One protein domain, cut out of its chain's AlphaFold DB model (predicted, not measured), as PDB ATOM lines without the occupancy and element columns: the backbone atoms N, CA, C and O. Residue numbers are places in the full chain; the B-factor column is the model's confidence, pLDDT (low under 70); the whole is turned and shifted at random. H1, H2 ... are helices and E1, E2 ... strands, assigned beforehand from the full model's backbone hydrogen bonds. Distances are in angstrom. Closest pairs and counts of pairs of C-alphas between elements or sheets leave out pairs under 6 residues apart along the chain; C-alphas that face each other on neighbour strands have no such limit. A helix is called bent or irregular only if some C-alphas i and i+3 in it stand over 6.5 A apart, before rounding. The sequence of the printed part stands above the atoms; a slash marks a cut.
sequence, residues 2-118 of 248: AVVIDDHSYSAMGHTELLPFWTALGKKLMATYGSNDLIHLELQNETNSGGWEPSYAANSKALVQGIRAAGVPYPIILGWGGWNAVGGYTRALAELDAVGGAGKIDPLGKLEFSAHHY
ATOM      1  N   ALA A   2     -35.328   4.784 -28.010       89.00
ATOM      2  CA  ALA A   2     -34.501   5.963 -27.815       89.00
ATOM      3  C   ALA A   2     -34.992   7.108 -28.715       89.00
ATOM      4  O   ALA A   2     -35.625   6.867 -29.747       89.00
ATOM      5  N   VAL A   3     -34.718   8.340 -28.304       93.88
ATOM      6  CA  VAL A   3     -34.943   9.560 -29.074       93.88
ATOM      7  C   VAL A   3     -33.596  10.247 -29.225       93.88
ATOM      8  O   VAL A   3     -32.965  10.591 -28.226       93.88
ATOM      9  N   VAL A   4     -33.187  10.457 -30.471       96.62
ATOM     10  CA  VAL A   4     -32.064  11.329 -30.808       96.62
ATOM     11  C   VAL A   4     -32.633  12.718 -31.066       96.62
ATOM     12  O   VAL A   4     -33.525  12.885 -31.900       96.62
ATOM     13  N   ILE A   5     -32.179  13.696 -30.289       97.75
ATOM     14  CA  ILE A   5     -32.455  15.108 -30.531       97.75
ATOM     15  C   ILE A   5     -31.279  15.643 -31.330       97.75
ATOM     16  O   ILE A   5     -30.161  15.658 -30.820       97.75
ATOM     17  N   ASP A   6     -31.564  16.069 -32.551       97.06
ATOM     18  CA  ASP A   6     -30.577  16.504 -33.529       97.06
ATOM     19  C   ASP A   6     -30.664  18.024 -33.745       97.06
ATOM     20  O   ASP A   6     -31.736  18.558 -34.060       97.06
ATOM     21  N   ASP A   7     -29.550  18.730 -33.536       96.75
ATOM     22  CA  ASP A   7     -29.403  20.103 -34.026       96.75
ATOM     23  C   ASP A   7     -29.042  20.068 -35.511       96.75
ATOM     24  O   ASP A   7     -27.888  19.888 -35.888       96.75
ATOM     25  N   HIS A   8     -30.049  20.284 -36.352       94.81
ATOM     26  CA  HIS A   8     -29.936  20.187 -37.803       94.81
ATOM     27  C   HIS A   8     -29.509  21.511 -38.473       94.81
ATOM     28  O   HIS A   8     -30.104  21.935 -39.469       94.81
ATOM     29  N   SER A   9     -28.532  22.223 -37.895       93.50
ATOM     30  CA  SER A   9     -28.102  23.562 -38.347       93.50
ATOM     31  C   SER A   9     -26.814  23.579 -39.177       93.50
ATOM     32  O   SER A   9     -26.488  24.603 -39.780       93.50
ATOM     33  N   TYR A  10     -26.108  22.452 -39.257       92.25
ATOM     34  CA  TYR A  10     -24.848  22.250 -39.977       92.25
ATOM     35  C   TYR A  10     -23.671  23.116 -39.514       92.25
ATOM     36  O   TYR A  10     -22.688  23.301 -40.246       92.25
ATOM     37  N   SER A  11     -23.753  23.657 -38.300       92.88
ATOM     38  CA  SER A  11     -22.708  24.509 -37.735       92.88
ATOM     39  C   SER A  11     -21.419  23.715 -37.465       92.88
ATOM     40  O   SER A  11     -21.390  22.485 -37.498       92.88
ATOM     41  N   ALA A  12     -20.305  24.398 -37.220       92.94
ATOM     42  CA  ALA A  12     -19.108  23.749 -36.676       92.94
ATOM     43  C   ALA A  12     -19.307  23.431 -35.182       92.94
ATOM     44  O   ALA A  12     -20.044  24.150 -34.504       92.94
ATOM     45  N   MET A  13     -18.605  22.436 -34.631       93.94
ATOM     46  CA  MET A  13     -18.687  22.092 -33.200       93.94
ATOM     47  C   MET A  13     -18.255  23.251 -32.291       93.94
ATOM     48  O   MET A  13     -18.691  23.350 -31.147       93.94
ATOM     49  N   GLY A  14     -17.407  24.152 -32.794       93.38
ATOM     50  CA  GLY A  14     -16.991  25.368 -32.090       93.38
ATOM     51  C   GLY A  14     -17.993  26.525 -32.130       93.38
ATOM     52  O   GLY A  14     -17.660  27.614 -31.663       93.38
ATOM     53  N   HIS A  15     -19.179  26.346 -32.719       95.25
ATOM     54  CA  HIS A  15     -20.152  27.428 -32.840       95.25
ATOM     55  C   HIS A  15     -20.644  27.889 -31.460       95.25
ATOM     56  O   HIS A  15     -21.040  27.089 -30.609       95.25
ATOM     57  N   THR A  16     -20.617  29.203 -31.229       95.88
ATOM     58  CA  THR A  16     -20.776  29.807 -29.894       95.88
ATOM     59  C   THR A  16     -22.161  29.599 -29.283       95.88
ATOM     60  O   THR A  16     -22.307  29.660 -28.062       95.88
ATOM     61  N   GLU A  17     -23.172  29.326 -30.105       96.88
ATOM     62  CA  GLU A  17     -24.552  29.113 -29.658       96.88
ATOM     63  C   GLU A  17     -24.827  27.682 -29.170       96.88
ATOM     64  O   GLU A  17     -25.775  27.478 -28.408       96.88
ATOM     65  N   LEU A  18     -23.984  26.700 -29.525       97.50
ATOM     66  CA  LEU A  18     -24.234  25.289 -29.205       97.50
ATOM     67  C   LEU A  18     -24.224  25.028 -27.698       97.50
ATOM     68  O   LEU A  18     -25.119  24.368 -27.175       97.50
ATOM     69  N   LEU A  19     -23.242  25.567 -26.970       98.56
ATOM     70  CA  LEU A  19     -23.144  25.336 -25.529       98.56
ATOM     71  C   LEU A  19     -24.344  25.938 -24.762       98.56
ATOM     72  O   LEU A  19     -24.978  25.205 -23.994       98.56
ATOM     73  N   PRO A  20     -24.720  27.221 -24.948       98.44
ATOM     74  CA  PRO A  20     -25.935  27.766 -24.342       98.44
ATOM     75  C   PRO A  20     -27.201  26.979 -24.705       98.44
ATOM     76  O   PRO A  20     -28.005  26.686 -23.819       98.44
ATOM     77  N   PHE A  21     -27.359  26.591 -25.975       98.44
ATOM     78  CA  PHE A  21     -28.510  25.818 -26.439       98.44
ATOM     79  C   PHE A  21     -28.615  24.462 -25.728       98.44
ATOM     80  O   PHE A  21     -29.611  24.189 -25.049       98.44
ATOM     81  N   TRP A  22     -27.566  23.638 -25.807       98.62
ATOM     82  CA  TRP A  22     -27.575  22.282 -25.256       98.62
ATOM     83  C   TRP A  22     -27.657  22.261 -23.732       98.62
ATOM     84  O   TRP A  22     -28.315  21.393 -23.158       98.62
ATOM     85  N   THR A  23     -27.055  23.237 -23.051       98.62
ATOM     86  CA  THR A  23     -27.165  23.336 -21.589       98.62
ATOM     87  C   THR A  23     -28.566  23.751 -21.144       98.62
ATOM     88  O   THR A  23     -29.093  23.170 -20.191       98.62
ATOM     89  N   ALA A  24     -29.205  24.705 -21.827       98.50
ATOM     90  CA  ALA A  24     -30.574  25.117 -21.523       98.50
ATOM     91  C   ALA A  24     -31.578  23.988 -21.804       98.50
ATOM     92  O   ALA A  24     -32.402  23.656 -20.943       98.50
ATOM     93  N   LEU A  25     -31.475  23.355 -22.975       98.38
ATOM     94  CA  LEU A  25     -32.322  22.227 -23.354       98.38
ATOM     95  C   LEU A  25     -32.109  21.032 -22.419       98.38
ATOM     96  O   LEU A  25     -33.078  20.503 -21.876       98.38
ATOM     97  N   GLY A  26     -30.856  20.649 -22.159       98.06
ATOM     98  CA  GLY A  26     -30.508  19.528 -21.287       98.06
ATOM     99  C   GLY A  26     -31.063  19.686 -19.871       98.06
ATOM    100  O   GLY A  26     -31.654  18.750 -19.332       98.06
ATOM    101  N   LYS A  27     -30.978  20.888 -19.284       97.50
ATOM    102  CA  LYS A  27     -31.584  21.172 -17.969       97.50
ATOM    103  C   LYS A  27     -33.103  21.038 -17.989       97.50
ATOM    104  O   LYS A  27     -33.675  20.460 -17.066       97.50
ATOM    105  N   LYS A  28     -33.764  21.528 -19.042       98.00
ATOM    106  CA  LYS A  28     -35.222  21.413 -19.189       98.00
ATOM    107  C   LYS A  28     -35.665  19.958 -19.336       98.00
ATOM    108  O   LYS A  28     -36.628  19.543 -18.690       98.00
ATOM    109  N   LEU A  29     -34.950  19.180 -20.146       97.88
ATOM    110  CA  LEU A  29     -35.188  17.747 -20.288       97.88
ATOM    111  C   LEU A  29     -35.002  17.048 -18.943       97.88
ATOM    112  O   LEU A  29     -35.877  16.297 -18.538       97.88
ATOM    113  N   MET A  30     -33.919  17.337 -18.211       97.12
ATOM    114  CA  MET A  30     -33.649  16.733 -16.898       97.12
ATOM    115  C   MET A  30     -34.736  17.061 -15.869       97.12
ATOM    116  O   MET A  30     -35.153  16.183 -15.123       97.12
ATOM    117  N   ALA A  31     -35.245  18.294 -15.857       97.31
ATOM    118  CA  ALA A  31     -36.358  18.673 -14.987       97.31
ATOM    119  C   ALA A  31     -37.665  17.928 -15.320       97.31
ATOM    120  O   ALA A  31     -38.501  17.739 -14.442       97.31
ATOM    121  N   THR A  32     -37.843  17.511 -16.578       97.12
ATOM    122  CA  THR A  32     -39.075  16.862 -17.057       97.12
ATOM    123  C   THR A  32     -39.002  15.337 -16.967       97.12
ATOM    124  O   THR A  32     -39.968  14.691 -16.573       97.12
ATOM    125  N   TYR A  33     -37.861  14.760 -17.341       96.31
ATOM    126  CA  TYR A  33     -37.683  13.324 -17.561       96.31
ATOM    127  C   TYR A  33     -36.632  12.687 -16.641       96.31
ATOM    128  O   TYR A  33     -36.428  11.477 -16.709       96.31
ATOM    129  N   GLY A  34     -35.974  13.471 -15.778       95.19
ATOM    130  CA  GLY A  34     -34.852  13.003 -14.964       95.19
ATOM    131  C   GLY A  34     -33.627  12.638 -15.807       95.19
ATOM    132  O   GLY A  34     -33.523  13.004 -16.973       95.19
ATOM    133  N   SER A  35     -32.682  11.904 -15.220       92.38
ATOM    134  CA  SER A  35     -31.631  11.255 -16.011       92.38
ATOM    135  C   SER A  35     -32.247  10.080 -16.766       92.38
ATOM    136  O   SER A  35     -32.764   9.157 -16.138       92.38
ATOM    137  N   ASN A  36     -32.192  10.107 -18.095       93.50
ATOM    138  CA  ASN A  36     -32.811   9.094 -18.942       93.50
ATOM    139  C   ASN A  36     -31.889   8.741 -20.111       93.50
ATOM    140  O   ASN A  36     -31.691   9.553 -21.010       93.50
ATOM    141  N   ASP A  37     -31.370   7.517 -20.112       92.62
ATOM    142  CA  ASP A  37     -30.436   7.040 -21.136       92.62
ATOM    143  C   ASP A  37     -31.101   6.763 -22.493       92.62
ATOM    144  O   ASP A  37     -30.414   6.432 -23.446       92.62
ATOM    145  N   LEU A  38     -32.423   6.928 -22.606       94.19
ATOM    146  CA  LEU A  38     -33.141   6.881 -23.881       94.19
ATOM    147  C   LEU A  38     -33.160   8.232 -24.611       94.19
ATOM    148  O   LEU A  38     -33.684   8.298 -25.719       94.19
ATOM    149  N   ILE A  39     -32.655   9.313 -24.011       97.44
ATOM    150  CA  ILE A  39     -32.555  10.632 -24.651       97.44
ATOM    151  C   ILE A  39     -31.097  10.855 -25.046       97.44
ATOM    152  O   ILE A  39     -30.248  11.000 -24.173       97.44
ATOM    153  N   HIS A  40     -30.819  10.921 -26.345       98.06
ATOM    154  CA  HIS A  40     -29.484  11.163 -26.890       98.06
ATOM    155  C   HIS A  40     -29.432  12.553 -27.529       98.06
ATOM    156  O   HIS A  40     -30.400  12.989 -28.157       98.06
ATOM    157  N   LEU A  41     -28.312  13.252 -27.359       98.44
ATOM    158  CA  LEU A  41     -28.096  14.597 -27.896       98.44
ATOM    159  C   LEU A  41     -27.082  14.522 -29.041       98.44
ATOM    160  O   LEU A  41     -25.883  14.410 -28.783       98.44
ATOM    161  N   GLU A  42     -27.547  14.564 -30.287       97.88
ATOM    162  CA  GLU A  42     -26.677  14.727 -31.454       97.88
ATOM    163  C   GLU A  42     -26.364  16.207 -31.607       97.88
ATOM    164  O   GLU A  42     -27.223  17.012 -31.961       97.88
ATOM    165  N   LEU A  43     -25.134  16.580 -31.235       97.56
ATOM    166  CA  LEU A  43     -24.807  17.989 -31.008       97.56
ATOM    167  C   LEU A  43     -24.877  18.836 -32.271       97.56
ATOM    168  O   LEU A  43     -25.020  20.054 -32.158       97.56
ATOM    169  N   GLN A  44     -24.702  18.198 -33.428       95.12
ATOM    170  CA  GLN A  44     -24.772  18.836 -34.724       95.12
ATOM    171  C   GLN A  44     -24.897  17.809 -35.850       95.12
ATOM    172  O   GLN A  44     -24.043  16.923 -35.984       95.12
ATOM    173  N   ASN A  45     -25.885  18.012 -36.712       93.25
ATOM    174  CA  ASN A  45     -25.999  17.314 -37.978       93.25
ATOM    175  C   ASN A  45     -24.889  17.757 -38.936       93.25
ATOM    176  O   ASN A  45     -24.730  18.952 -39.178       93.25
ATOM    177  N   GLU A  46     -24.152  16.811 -39.521       89.31
ATOM    178  CA  GLU A  46     -23.231  17.068 -40.640       89.31
ATOM    179  C   GLU A  46     -22.325  18.301 -40.425       89.31
ATOM    180  O   GLU A  46     -22.327  19.251 -41.218       89.31
ATOM    181  N   THR A  47     -21.565  18.296 -39.322       84.50
ATOM    182  CA  THR A  47     -20.873  19.495 -38.818       84.50
ATOM    183  C   THR A  47     -20.022  20.178 -39.898       84.50
ATOM    184  O   THR A  47     -19.324  19.522 -40.678       84.50
ATOM    185  N   ASN A  48     -20.050  21.513 -39.929       83.12
ATOM    186  CA  ASN A  48     -19.261  22.339 -40.849       83.12
ATOM    187  C   ASN A  48     -19.511  22.026 -42.348       83.12
ATOM    188  O   ASN A  48     -18.562  21.975 -43.132       83.12
ATOM    189  N   SER A  49     -20.781  21.799 -42.730       71.25
ATOM    190  CA  SER A  49     -21.314  21.665 -44.109       71.25
ATOM    191  C   SER A  49     -20.271  21.340 -45.189       71.25
ATOM    192  O   SER A  49     -19.855  22.188 -45.980       71.25
ATOM    193  N   GLY A  50     -19.832  20.084 -45.215       65.38
ATOM    194  CA  GLY A  50     -18.972  19.527 -46.260       65.38
ATOM    195  C   GLY A  50     -17.480  19.822 -46.191       65.38
ATOM    196  O   GLY A  50     -16.721  19.232 -46.961       65.38
ATOM    197  N   GLY A  51     -17.041  20.651 -45.249       78.31
ATOM    198  CA  GLY A  51     -15.634  20.836 -44.922       78.31
ATOM    199  C   GLY A  51     -15.230  20.053 -43.680       78.31
ATOM    200  O   GLY A  51     -16.024  19.845 -42.764       78.31
ATOM    201  N   TRP A  52     -13.955  19.679 -43.597       84.19
ATOM    202  CA  TRP A  52     -13.395  19.278 -42.310       84.19
ATOM    203  C   TRP A  52     -13.230  20.498 -41.403       84.19
ATOM    204  O   TRP A  52     -12.700  21.516 -41.845       84.19
ATOM    205  N   GLU A  53     -13.642  20.396 -40.143       84.69
ATOM    206  CA  GLU A  53     -13.452  21.453 -39.149       84.69
ATOM    207  C   GLU A  53     -12.007  21.416 -38.608       84.69
ATOM    208  O   GLU A  53     -11.631  20.436 -37.964       84.69
ATOM    209  N   PRO A  54     -11.170  22.456 -38.811       83.00
ATOM    210  CA  PRO A  54      -9.754  22.423 -38.416       83.00
ATOM    211  C   PRO A  54      -9.491  22.196 -36.919       83.00
ATOM    212  O   PRO A  54      -8.410  21.744 -36.554       83.00
ATOM    213  N   SER A  55     -10.471  22.504 -36.064       89.75
ATOM    214  CA  SER A  55     -10.386  22.371 -34.605       89.75
ATOM    215  C   SER A  55     -11.419  21.388 -34.047       89.75
ATOM    216  O   SER A  55     -11.785  21.494 -32.876       89.75
ATOM    217  N   TYR A  56     -11.878  20.434 -34.865       92.50
ATOM    218  CA  TYR A  56     -12.946  19.488 -34.536       92.50
ATOM    219  C   TYR A  56     -12.802  18.872 -33.136       92.50
ATOM    220  O   TYR A  56     -13.699  19.009 -32.304       92.50
ATOM    221  N   ALA A  57     -11.663  18.240 -32.838       94.00
ATOM    222  CA  ALA A  57     -11.482  17.533 -31.570       94.00
ATOM    223  C   ALA A  57     -11.402  18.474 -30.356       94.00
ATOM    224  O   ALA A  57     -11.963  18.175 -29.300       94.00
ATOM    225  N   ALA A  58     -10.739  19.626 -30.497       95.69
ATOM    226  CA  ALA A  58     -10.644  20.619 -29.426       95.69
ATOM    227  C   ALA A  58     -12.011  21.248 -29.121       95.69
ATOM    228  O   ALA A  58     -12.390  21.364 -27.954       95.69
ATOM    229  N   ASN A  59     -12.770  21.587 -30.164       96.38
ATOM    230  CA  ASN A  59     -14.104  22.161 -30.042       96.38
ATOM    231  C   ASN A  59     -15.109  21.144 -29.495       96.38
ATOM    232  O   ASN A  59     -15.832  21.457 -28.552       96.38
ATOM    233  N   SER A  60     -15.079  19.902 -29.987       97.06
ATOM    234  CA  SER A  60     -15.894  18.804 -29.453       97.06
ATOM    235  C   SER A  60     -15.617  18.577 -27.968       97.06
ATOM    236  O   SER A  60     -16.545  18.495 -27.166       97.06
ATOM    237  N   LYS A  61     -14.339  18.552 -27.567       97.88
ATOM    238  CA  LYS A  61     -13.945  18.438 -26.158       97.88
ATOM    239  C   LYS A  61     -14.501  19.578 -25.313       97.88
ATOM    240  O   LYS A  61     -15.104  19.316 -24.277       97.88
ATOM    241  N   ALA A  62     -14.306  20.822 -25.744       97.62
ATOM    242  CA  ALA A  62     -14.779  21.992 -25.013       97.62
ATOM    243  C   ALA A  62     -16.310  21.997 -24.872       97.62
ATOM    244  O   ALA A  62     -16.824  22.238 -23.778       97.62
ATOM    245  N   LEU A  63     -17.031  21.676 -25.948       98.25
ATOM    246  CA  LEU A  63     -18.489  21.626 -25.958       98.25
ATOM    247  C   LEU A  63     -19.022  20.522 -25.035       98.25
ATOM    248  O   LEU A  63     -19.829  20.809 -24.151       98.25
ATOM    249  N   VAL A  64     -18.528  19.285 -25.172       98.56
ATOM    250  CA  VAL A  64     -18.942  18.151 -24.327       98.56
ATOM    251  C   VAL A  64     -18.652  18.439 -22.858       98.56
ATOM    252  O   VAL A  64     -19.544  18.324 -22.019       98.56
ATOM    253  N   GLN A  65     -17.433  18.872 -22.527       98.44
ATOM    254  CA  GLN A  65     -17.069  19.176 -21.143       98.44
ATOM    255  C   GLN A  65     -17.894  20.332 -20.570       98.44
ATOM    256  O   GLN A  65     -18.293  20.266 -19.408       98.44
ATOM    257  N   GLY A  66     -18.212  21.352 -21.371       98.50
ATOM    258  CA  GLY A  66     -19.107  22.438 -20.970       98.50
ATOM    259  C   GLY A  66     -20.528  21.948 -20.672       98.50
ATOM    260  O   GLY A  66     -21.107  22.312 -19.647       98.50
ATOM    261  N   ILE A  67     -21.070  21.063 -21.516       98.69
ATOM    262  CA  ILE A  67     -22.380  20.429 -21.307       98.69
ATOM    263  C   ILE A  67     -22.374  19.590 -20.018       98.69
ATOM    264  O   ILE A  67     -23.293  19.704 -19.200       98.69
ATOM    265  N   ARG A  68     -21.318  18.798 -19.783       98.44
ATOM    266  CA  ARG A  68     -21.158  18.008 -18.550       98.44
ATOM    267  C   ARG A  68     -21.014  18.879 -17.307       98.44
ATOM    268  O   ARG A  68     -21.669  18.606 -16.305       98.44
ATOM    269  N   ALA A  69     -20.234  19.955 -17.373       98.31
ATOM    270  CA  ALA A  69     -20.069  20.904 -16.272       98.31
ATOM    271  C   ALA A  69     -21.388  21.603 -15.896       98.31
ATOM    272  O   ALA A  69     -21.594  21.963 -14.738       98.31
ATOM    273  N   ALA A  70     -22.317  21.747 -16.847       98.00
ATOM    274  CA  ALA A  70     -23.662  22.256 -16.593       98.00
ATOM    275  C   ALA A  70     -24.622  21.222 -15.964       98.00
ATOM    276  O   ALA A  70     -25.783  21.560 -15.713       98.00
ATOM    277  N   GLY A  71     -24.156  19.993 -15.714       97.06
ATOM    278  CA  GLY A  71     -24.913  18.921 -15.068       97.06
ATOM    279  C   GLY A  71     -25.817  18.120 -16.004       97.06
ATOM    280  O   GLY A  71     -26.731  17.460 -15.522       97.06
ATOM    281  N   VAL A  72     -25.611  18.177 -17.324       98.19
ATOM    282  CA  VAL A  72     -26.432  17.430 -18.293       98.19
ATOM    283  C   VAL A  72     -25.928  15.974 -18.399       98.19
ATOM    284  O   VAL A  72     -24.786  15.774 -18.826       98.19
ATOM    285  N   PRO A  73     -26.739  14.949 -18.049       97.38
ATOM    286  CA  PRO A  73     -26.263  13.566 -17.888       97.38
ATOM    287  C   PRO A  73     -26.521  12.643 -19.096       97.38
ATOM    288  O   PRO A  73     -26.181  11.460 -19.046       97.38
ATOM    289  N   TYR A  74     -27.165  13.158 -20.145       98.25
ATOM    290  CA  TYR A  74     -27.623  12.381 -21.302       98.25
ATOM    291  C   TYR A  74     -26.475  11.880 -22.186       98.25
ATOM    292  O   TYR A  74     -25.460  12.573 -22.282       98.25
ATOM    293  N   PRO A  75     -26.604  10.728 -22.861       98.00
ATOM    294  CA  PRO A  75     -25.727  10.375 -23.974       98.00
ATOM    295  C   PRO A  75     -25.541  11.523 -24.972       98.00
ATOM    296  O   PRO A  75     -26.491  12.238 -25.301       98.00
ATOM    297  N   ILE A  76     -24.303  11.714 -25.421       98.56
ATOM    298  CA  ILE A  76     -23.936  12.728 -26.411       98.56
ATOM    299  C   ILE A  76     -23.409  12.014 -27.650       98.56
ATOM    300  O   ILE A  76     -22.507  11.188 -27.539       98.56
ATOM    301  N   ILE A  77     -23.947  12.369 -28.813       98.50
ATOM    302  CA  ILE A  77     -23.531  11.859 -30.115       98.50
ATOM    303  C   ILE A  77     -22.737  12.960 -30.833       98.50
ATOM    304  O   ILE A  77     -23.222  14.081 -31.004       98.50
ATOM    305  N   LEU A  78     -21.509  12.641 -31.249       97.19
ATOM    306  CA  LEU A  78     -20.658  13.524 -32.049       97.19
ATOM    307  C   LEU A  78     -20.584  13.064 -33.506       97.19
ATOM    308  O   LEU A  78     -20.091  11.974 -33.793       97.19
ATOM    309  N   GLY A  79     -21.003  13.931 -34.426       93.31
ATOM    310  CA  GLY A  79     -20.644  13.839 -35.843       93.31
ATOM    311  C   GLY A  79     -19.228  14.362 -36.115       93.31
ATOM    312  O   GLY A  79     -18.508  14.724 -35.185       93.31
ATOM    313  N   TRP A  80     -18.826  14.436 -37.383       91.62
ATOM    314  CA  TRP A  80     -17.550  14.999 -37.840       91.62
ATOM    315  C   TRP A  80     -17.694  15.743 -39.173       91.62
ATOM    316  O   TRP A  80     -18.657  15.579 -39.921       91.62
ATOM    317  N   GLY A  81     -16.693  16.569 -39.488       86.50
ATOM    318  CA  GLY A  81     -16.684  17.358 -40.718       86.50
ATOM    319  C   GLY A  81     -16.712  16.502 -41.987       86.50
ATOM    320  O   GLY A  81     -16.231  15.372 -42.006       86.50
ATOM    321  N   GLY A  82     -17.241  17.052 -43.080       82.44
ATOM    322  CA  GLY A  82     -17.449  16.284 -44.312       82.44
ATOM    323  C   GLY A  82     -18.729  15.445 -44.279       82.44
ATOM    324  O   GLY A  82     -18.724  14.299 -44.723       82.44
ATOM    325  N   TRP A  83     -19.818  16.045 -43.787       85.81
ATOM    326  CA  TRP A  83     -21.172  15.476 -43.797       85.81
ATOM    327  C   TRP A  83     -21.349  14.232 -42.925       85.81
ATOM    328  O   TRP A  83     -22.084  13.327 -43.303       85.81
ATOM    329  N   ASN A  84     -20.609  14.127 -41.813       89.56
ATOM    330  CA  ASN A  84     -20.569  12.918 -40.981       89.56
ATOM    331  C   ASN A  84     -20.309  11.637 -41.801       89.56
ATOM    332  O   ASN A  84     -20.643  10.535 -41.372       89.56
ATOM    333  N   ALA A  85     -19.747  11.743 -43.012       86.19
ATOM    334  CA  ALA A  85     -19.708  10.622 -43.935       86.19
ATOM    335  C   ALA A  85     -18.865   9.496 -43.339       86.19
ATOM    336  O   ALA A  85     -17.788   9.771 -42.806       86.19
ATOM    337  N   VAL A  86     -19.315   8.243 -43.482       87.12
ATOM    338  CA  VAL A  86     -18.619   7.055 -42.947       87.12
ATOM    339  C   VAL A  86     -17.109   7.128 -43.174       87.12
ATOM    340  O   VAL A  86     -16.367   6.950 -42.225       87.12
ATOM    341  N   GLY A  87     -16.635   7.495 -44.372       83.50
ATOM    342  CA  GLY A  87     -15.201   7.569 -44.695       83.50
ATOM    343  C   GLY A  87     -14.368   8.597 -43.904       83.50
ATOM    344  O   GLY A  87     -13.141   8.533 -43.933       83.50
ATOM    345  N   GLY A  88     -14.993   9.531 -43.183       86.00
ATOM    346  CA  GLY A  88     -14.309  10.517 -42.335       86.00
ATOM    347  C   GLY A  88     -13.836   9.971 -40.982       86.00
ATOM    348  O   GLY A  88     -13.034  10.627 -40.309       86.00
ATOM    349  N   TYR A  89     -14.280   8.769 -40.594       91.06
ATOM    350  CA  TYR A  89     -14.078   8.224 -39.250       91.06
ATOM    351  C   TYR A  89     -12.598   8.132 -38.842       91.06
ATOM    352  O   TYR A  89     -12.244   8.499 -37.723       91.06
ATOM    353  N   THR A  90     -11.707   7.707 -39.747       91.06
ATOM    354  CA  THR A  90     -10.277   7.531 -39.444       91.06
ATOM    355  C   THR A  90      -9.640   8.838 -38.990       91.06
ATOM    356  O   THR A  90      -8.894   8.868 -38.009       91.06
ATOM    357  N   ARG A  91      -9.957   9.940 -39.680       92.25
ATOM    358  CA  ARG A  91      -9.451  11.264 -39.323       92.25
ATOM    359  C   ARG A  91     -10.064  11.751 -38.012       92.25
ATOM    360  O   ARG A  91      -9.330  12.270 -37.174       92.25
ATOM    361  N   ALA A  92     -11.365  11.537 -37.808       93.25
ATOM    362  CA  ALA A  92     -12.058  11.939 -36.583       93.25
ATOM    363  C   ALA A  92     -11.421  11.268 -35.362       93.25
ATOM    364  O   ALA A  92     -11.010  11.946 -34.424       93.25
ATOM    365  N   LEU A  93     -11.262   9.942 -35.408       95.00
ATOM    366  CA  LEU A  93     -10.668   9.161 -34.325       95.00
ATOM    367  C   LEU A  93      -9.217   9.572 -34.042       95.00
ATOM    368  O   LEU A  93      -8.845   9.697 -32.879       95.00
ATOM    369  N   ALA A  94      -8.416   9.844 -35.077       95.06
ATOM    370  CA  ALA A  94      -7.043  10.317 -34.900       95.06
ATOM    371  C   ALA A  94      -6.974  11.689 -34.200       95.06
ATOM    372  O   ALA A  94      -6.141  11.897 -33.316       95.06
ATOM    373  N   GLU A  95      -7.856  12.627 -34.554       95.38
ATOM    374  CA  GLU A  95      -7.915  13.939 -33.899       95.38
ATOM    375  C   GLU A  95      -8.432  13.833 -32.451       95.38
ATOM    376  O   GLU A  95      -7.941  14.535 -31.565       95.38
ATOM    377  N   LEU A  96      -9.369  12.920 -32.173       93.62
ATOM    378  CA  LEU A  96      -9.847  12.647 -30.812       93.62
ATOM    379  C   LEU A  96      -8.745  12.043 -29.933       93.62
ATOM    380  O   LEU A  96      -8.588  12.452 -28.780       93.62
ATOM    381  N   ASP A  97      -7.946  11.118 -30.469       94.81
ATOM    382  CA  ASP A  97      -6.782  10.559 -29.771       94.81
ATOM    383  C   ASP A  97      -5.795  11.670 -29.375       94.81
ATOM    384  O   ASP A  97      -5.301  11.689 -28.245       94.81
ATOM    385  N   ALA A  98      -5.580  12.656 -30.255       94.19
ATOM    386  CA  ALA A  98      -4.684  13.786 -30.003       94.19
ATOM    387  C   ALA A  98      -5.119  14.672 -28.818       94.19
ATOM    388  O   ALA A  98      -4.278  15.328 -28.200       94.19
ATOM    389  N   VAL A  99      -6.407  14.675 -28.452       94.50
ATOM    390  CA  VAL A  99      -6.927  15.405 -27.277       94.50
ATOM    391  C   VAL A  99      -7.158  14.515 -26.046       94.50
ATOM    392  O   VAL A  99      -7.702  14.987 -25.033       94.50
ATOM    393  N   GLY A 100      -6.694  13.261 -26.104       92.75
ATOM    394  CA  GLY A 100      -6.709  12.283 -25.013       92.75
ATOM    395  C   GLY A 100      -7.785  11.197 -25.121       92.75
ATOM    396  O   GLY A 100      -7.988  10.468 -24.151       92.75
ATOM    397  N   GLY A 101      -8.474  11.094 -26.261       94.62
ATOM    398  CA  GLY A 101      -9.509  10.095 -26.524       94.62
ATOM    399  C   GLY A 101     -10.865  10.397 -25.873       94.62
ATOM    400  O   GLY A 101     -11.025  11.346 -25.097       94.62
ATOM    401  N   ALA A 102     -11.858   9.554 -26.175       94.31
ATOM    402  CA  ALA A 102     -13.255   9.734 -25.765       94.31
ATOM    403  C   ALA A 102     -13.437   9.907 -24.246       94.31
ATOM    404  O   ALA A 102     -14.150  10.808 -23.814       94.31
ATOM    405  N   GLY A 103     -12.729   9.126 -23.420       92.25
ATOM    406  CA  GLY A 103     -12.833   9.218 -21.956       92.25
ATOM    407  C   GLY A 103     -12.298  10.527 -21.356       92.25
ATOM    408  O   GLY A 103     -12.666  10.895 -20.243       92.25
ATOM    409  N   LYS A 104     -11.436  11.265 -22.073       94.62
ATOM    410  CA  LYS A 104     -11.012  12.620 -21.670       94.62
ATOM    411  C   LYS A 104     -11.960  13.703 -22.168       94.62
ATOM    412  O   LYS A 104     -11.924  14.814 -21.638       94.62
ATOM    413  N   ILE A 105     -12.770  13.398 -23.175       96.50
ATOM    414  CA  ILE A 105     -13.789  14.293 -23.717       96.50
ATOM    415  C   ILE A 105     -15.049  14.216 -22.861       96.50
ATOM    416  O   ILE A 105     -15.509  15.249 -22.381       96.50
ATOM    417  N   ASP A 106     -15.548  13.008 -22.600       97.62
ATOM    418  CA  ASP A 106     -16.722  12.787 -21.764       97.62
ATOM    419  C   ASP A 106     -16.373  12.033 -20.467       97.62
ATOM    420  O   ASP A 106     -16.239  10.806 -20.485       97.62
ATOM    421  N   PRO A 107     -16.281  12.725 -19.318       94.12
ATOM    422  CA  PRO A 107     -16.024  12.079 -18.034       94.12
ATOM    423  C   PRO A 107     -17.148  11.137 -17.574       94.12
ATOM    424  O   PRO A 107     -16.915  10.338 -16.672       94.12
ATOM    425  N   LEU A 108     -18.353  11.219 -18.154       96.69
ATOM    426  CA  LEU A 108     -19.447  10.296 -17.833       96.69
ATOM    427  C   LEU A 108     -19.380   8.987 -18.631       96.69
ATOM    428  O   LEU A 108     -20.165   8.086 -18.350       96.69
ATOM    429  N   GLY A 109     -18.481   8.877 -19.615       96.50
ATOM    430  CA  GLY A 109     -18.370   7.685 -20.458       96.50
ATOM    431  C   GLY A 109     -19.617   7.416 -21.307       96.50
ATOM    432  O   GLY A 109     -19.894   6.265 -21.625       96.50
ATOM    433  N   LYS A 110     -20.386   8.457 -21.655       96.75
ATOM    434  CA  LYS A 110     -21.610   8.369 -22.469       96.75
ATOM    435  C   LYS A 110     -21.449   9.088 -23.811       96.75
ATOM    436  O   LYS A 110     -22.392   9.712 -24.306       96.75
ATOM    437  N   LEU A 111     -20.236   9.037 -24.358       97.56
ATOM    438  CA  LEU A 111     -19.919   9.581 -25.667       97.56
ATOM    439  C   LEU A 111     -20.128   8.509 -26.727       97.56
ATOM    440  O   LEU A 111     -19.541   7.430 -26.660       97.56
ATOM    441  N   GLU A 112     -20.933   8.844 -27.716       97.69
ATOM    442  CA  GLU A 112     -21.183   8.052 -28.907       97.69
ATOM    443  C   GLU A 112     -20.870   8.913 -30.136       97.69
ATOM    444  O   GLU A 112     -20.651  10.125 -30.035       97.69
ATOM    445  N   PHE A 113     -20.841   8.297 -31.310       97.75
ATOM    446  CA  PHE A 113     -20.517   8.991 -32.554       97.75
ATOM    447  C   PHE A 113     -21.608   8.806 -33.596       97.75
ATOM    448  O   PHE A 113     -22.374   7.853 -33.515       97.75
ATOM    449  N   SER A 114     -21.676   9.716 -34.558       95.88
ATOM    450  CA  SER A 114     -22.647   9.717 -35.648       95.88
ATOM    451  C   SER A 114     -21.926   9.535 -36.981       95.88
ATOM    452  O   SER A 114     -20.921  10.199 -37.244       95.88
ATOM    453  N   ALA A 115     -22.437   8.624 -37.808       93.38
ATOM    454  CA  ALA A 115     -22.010   8.461 -39.189       93.38
ATOM    455  C   ALA A 115     -23.196   8.429 -40.145       93.38
ATOM    456  O   ALA A 115     -24.240   7.838 -39.860       93.38
ATOM    457  N   HIS A 116     -23.001   9.034 -41.311       89.62
ATOM    458  CA  HIS A 116     -23.997   9.147 -42.361       89.62
ATOM    459  C   HIS A 116     -23.567   8.381 -43.604       89.62
ATOM    460  O   HIS A 116     -22.384   8.345 -43.975       89.62
ATOM    461  N   HIS A 117     -24.539   7.798 -44.299       84.31
ATOM    462  CA  HIS A 117     -24.288   7.210 -45.604       84.31
ATOM    463  C   HIS A 117     -25.502   7.282 -46.521       84.31
ATOM    464  O   HIS A 117     -26.569   6.750 -46.231       84.31
ATOM    465  N   TYR A 118     -25.304   7.840 -47.707       75.44
ATOM    466  CA  TYR A 118     -26.294   7.769 -48.767       75.44
ATOM    467  C   TYR A 118     -25.764   6.894 -49.895       75.44
ATOM    468  O   TYR A 118     -24.625   7.074 -50.326       75.44
TER     469      TYR A 118
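This is residues 2 to 118 of the 248 residues of a protein of Sphingomonas sp. BK481 (UniProt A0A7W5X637). A small twisted sheet of four parallel strands, E1 to E4, forms a wall, with H1 and H2 packed over one side of it and H3 and H4 following round by the edge strand E4. H2 is the middle one of the helices. The printed part has 117 residues with four named helices and four named strands, in the order E1 H1 E2 H2 E3 H3 H4 E4; the sheet runs E1 E2 E3 E4, and the class is mixed, helices and strands. It is compact and rounded, with a radius of gyration of the C-alphas of 13.2 A and spans of 37 by 30 by 25 A.

E1, residues 3 to 6, begins at C-alpha 3 (-34.943, 9.560, -29.074). H1, residues 18 to 33, is 21.4 A long and begins at C-alpha 18 (-24.234, 25.289, -29.205). E2 is residues 39 to 42, H2 residues 56 to 69, 19.7 A, and E3 residues 76 to 78. H3, residues 86 to 98, 20.2 A, is irregular: C-alphas 87 and 90 are 7.2 A apart. H4 is residues 102 to 105. E4, residues 111 to 117, is 20.5 A long and ends at C-alpha 117 (-24.288, 7.210, -45.604).

H2 is the hub. With residues 63 to 67 alone it touches H1, the same way at a steep tilt of 38 degrees; the closest C-alphas, of Thr 23 and Ile 67, are 5.6 A apart. With residues 56 to 57 alone it touches H3, the closest C-alphas, of Ala 57 and Leu 96, being 5.2 A apart. With residues 60 to 65 alone it touches H4, the closest C-alphas, of Lys 61 and Ile 105, being 4.8 A apart. H1 is apart from H3 and H4. In the sheet, N 5 and O 40 are 2.9 A apart, N 77 and O 41 2.8 A, and N 112 and O 76 2.8 A, each within hydrogen-bond range. Three strand-helix-strand units, two parallel neighbour strands with helices between, have right-handed crossovers: E1 H1 E2, E2 H2 E3, and E3 H3 H4 E4. H3 lies over E4. In H1 and H2 every O i to N i+4 pair is within hydrogen-bond range, in H3 7 of 9; H4 is too short for such a pair.

The C-alphas farthest apart, of Ala 31 and Gly 87, are 38.1 A apart. The printed part has no cut. The links E1 to H1 and E2 to H2 are long. The mean pLDDT of the printed part is 93.7, and residue 50 is under 70.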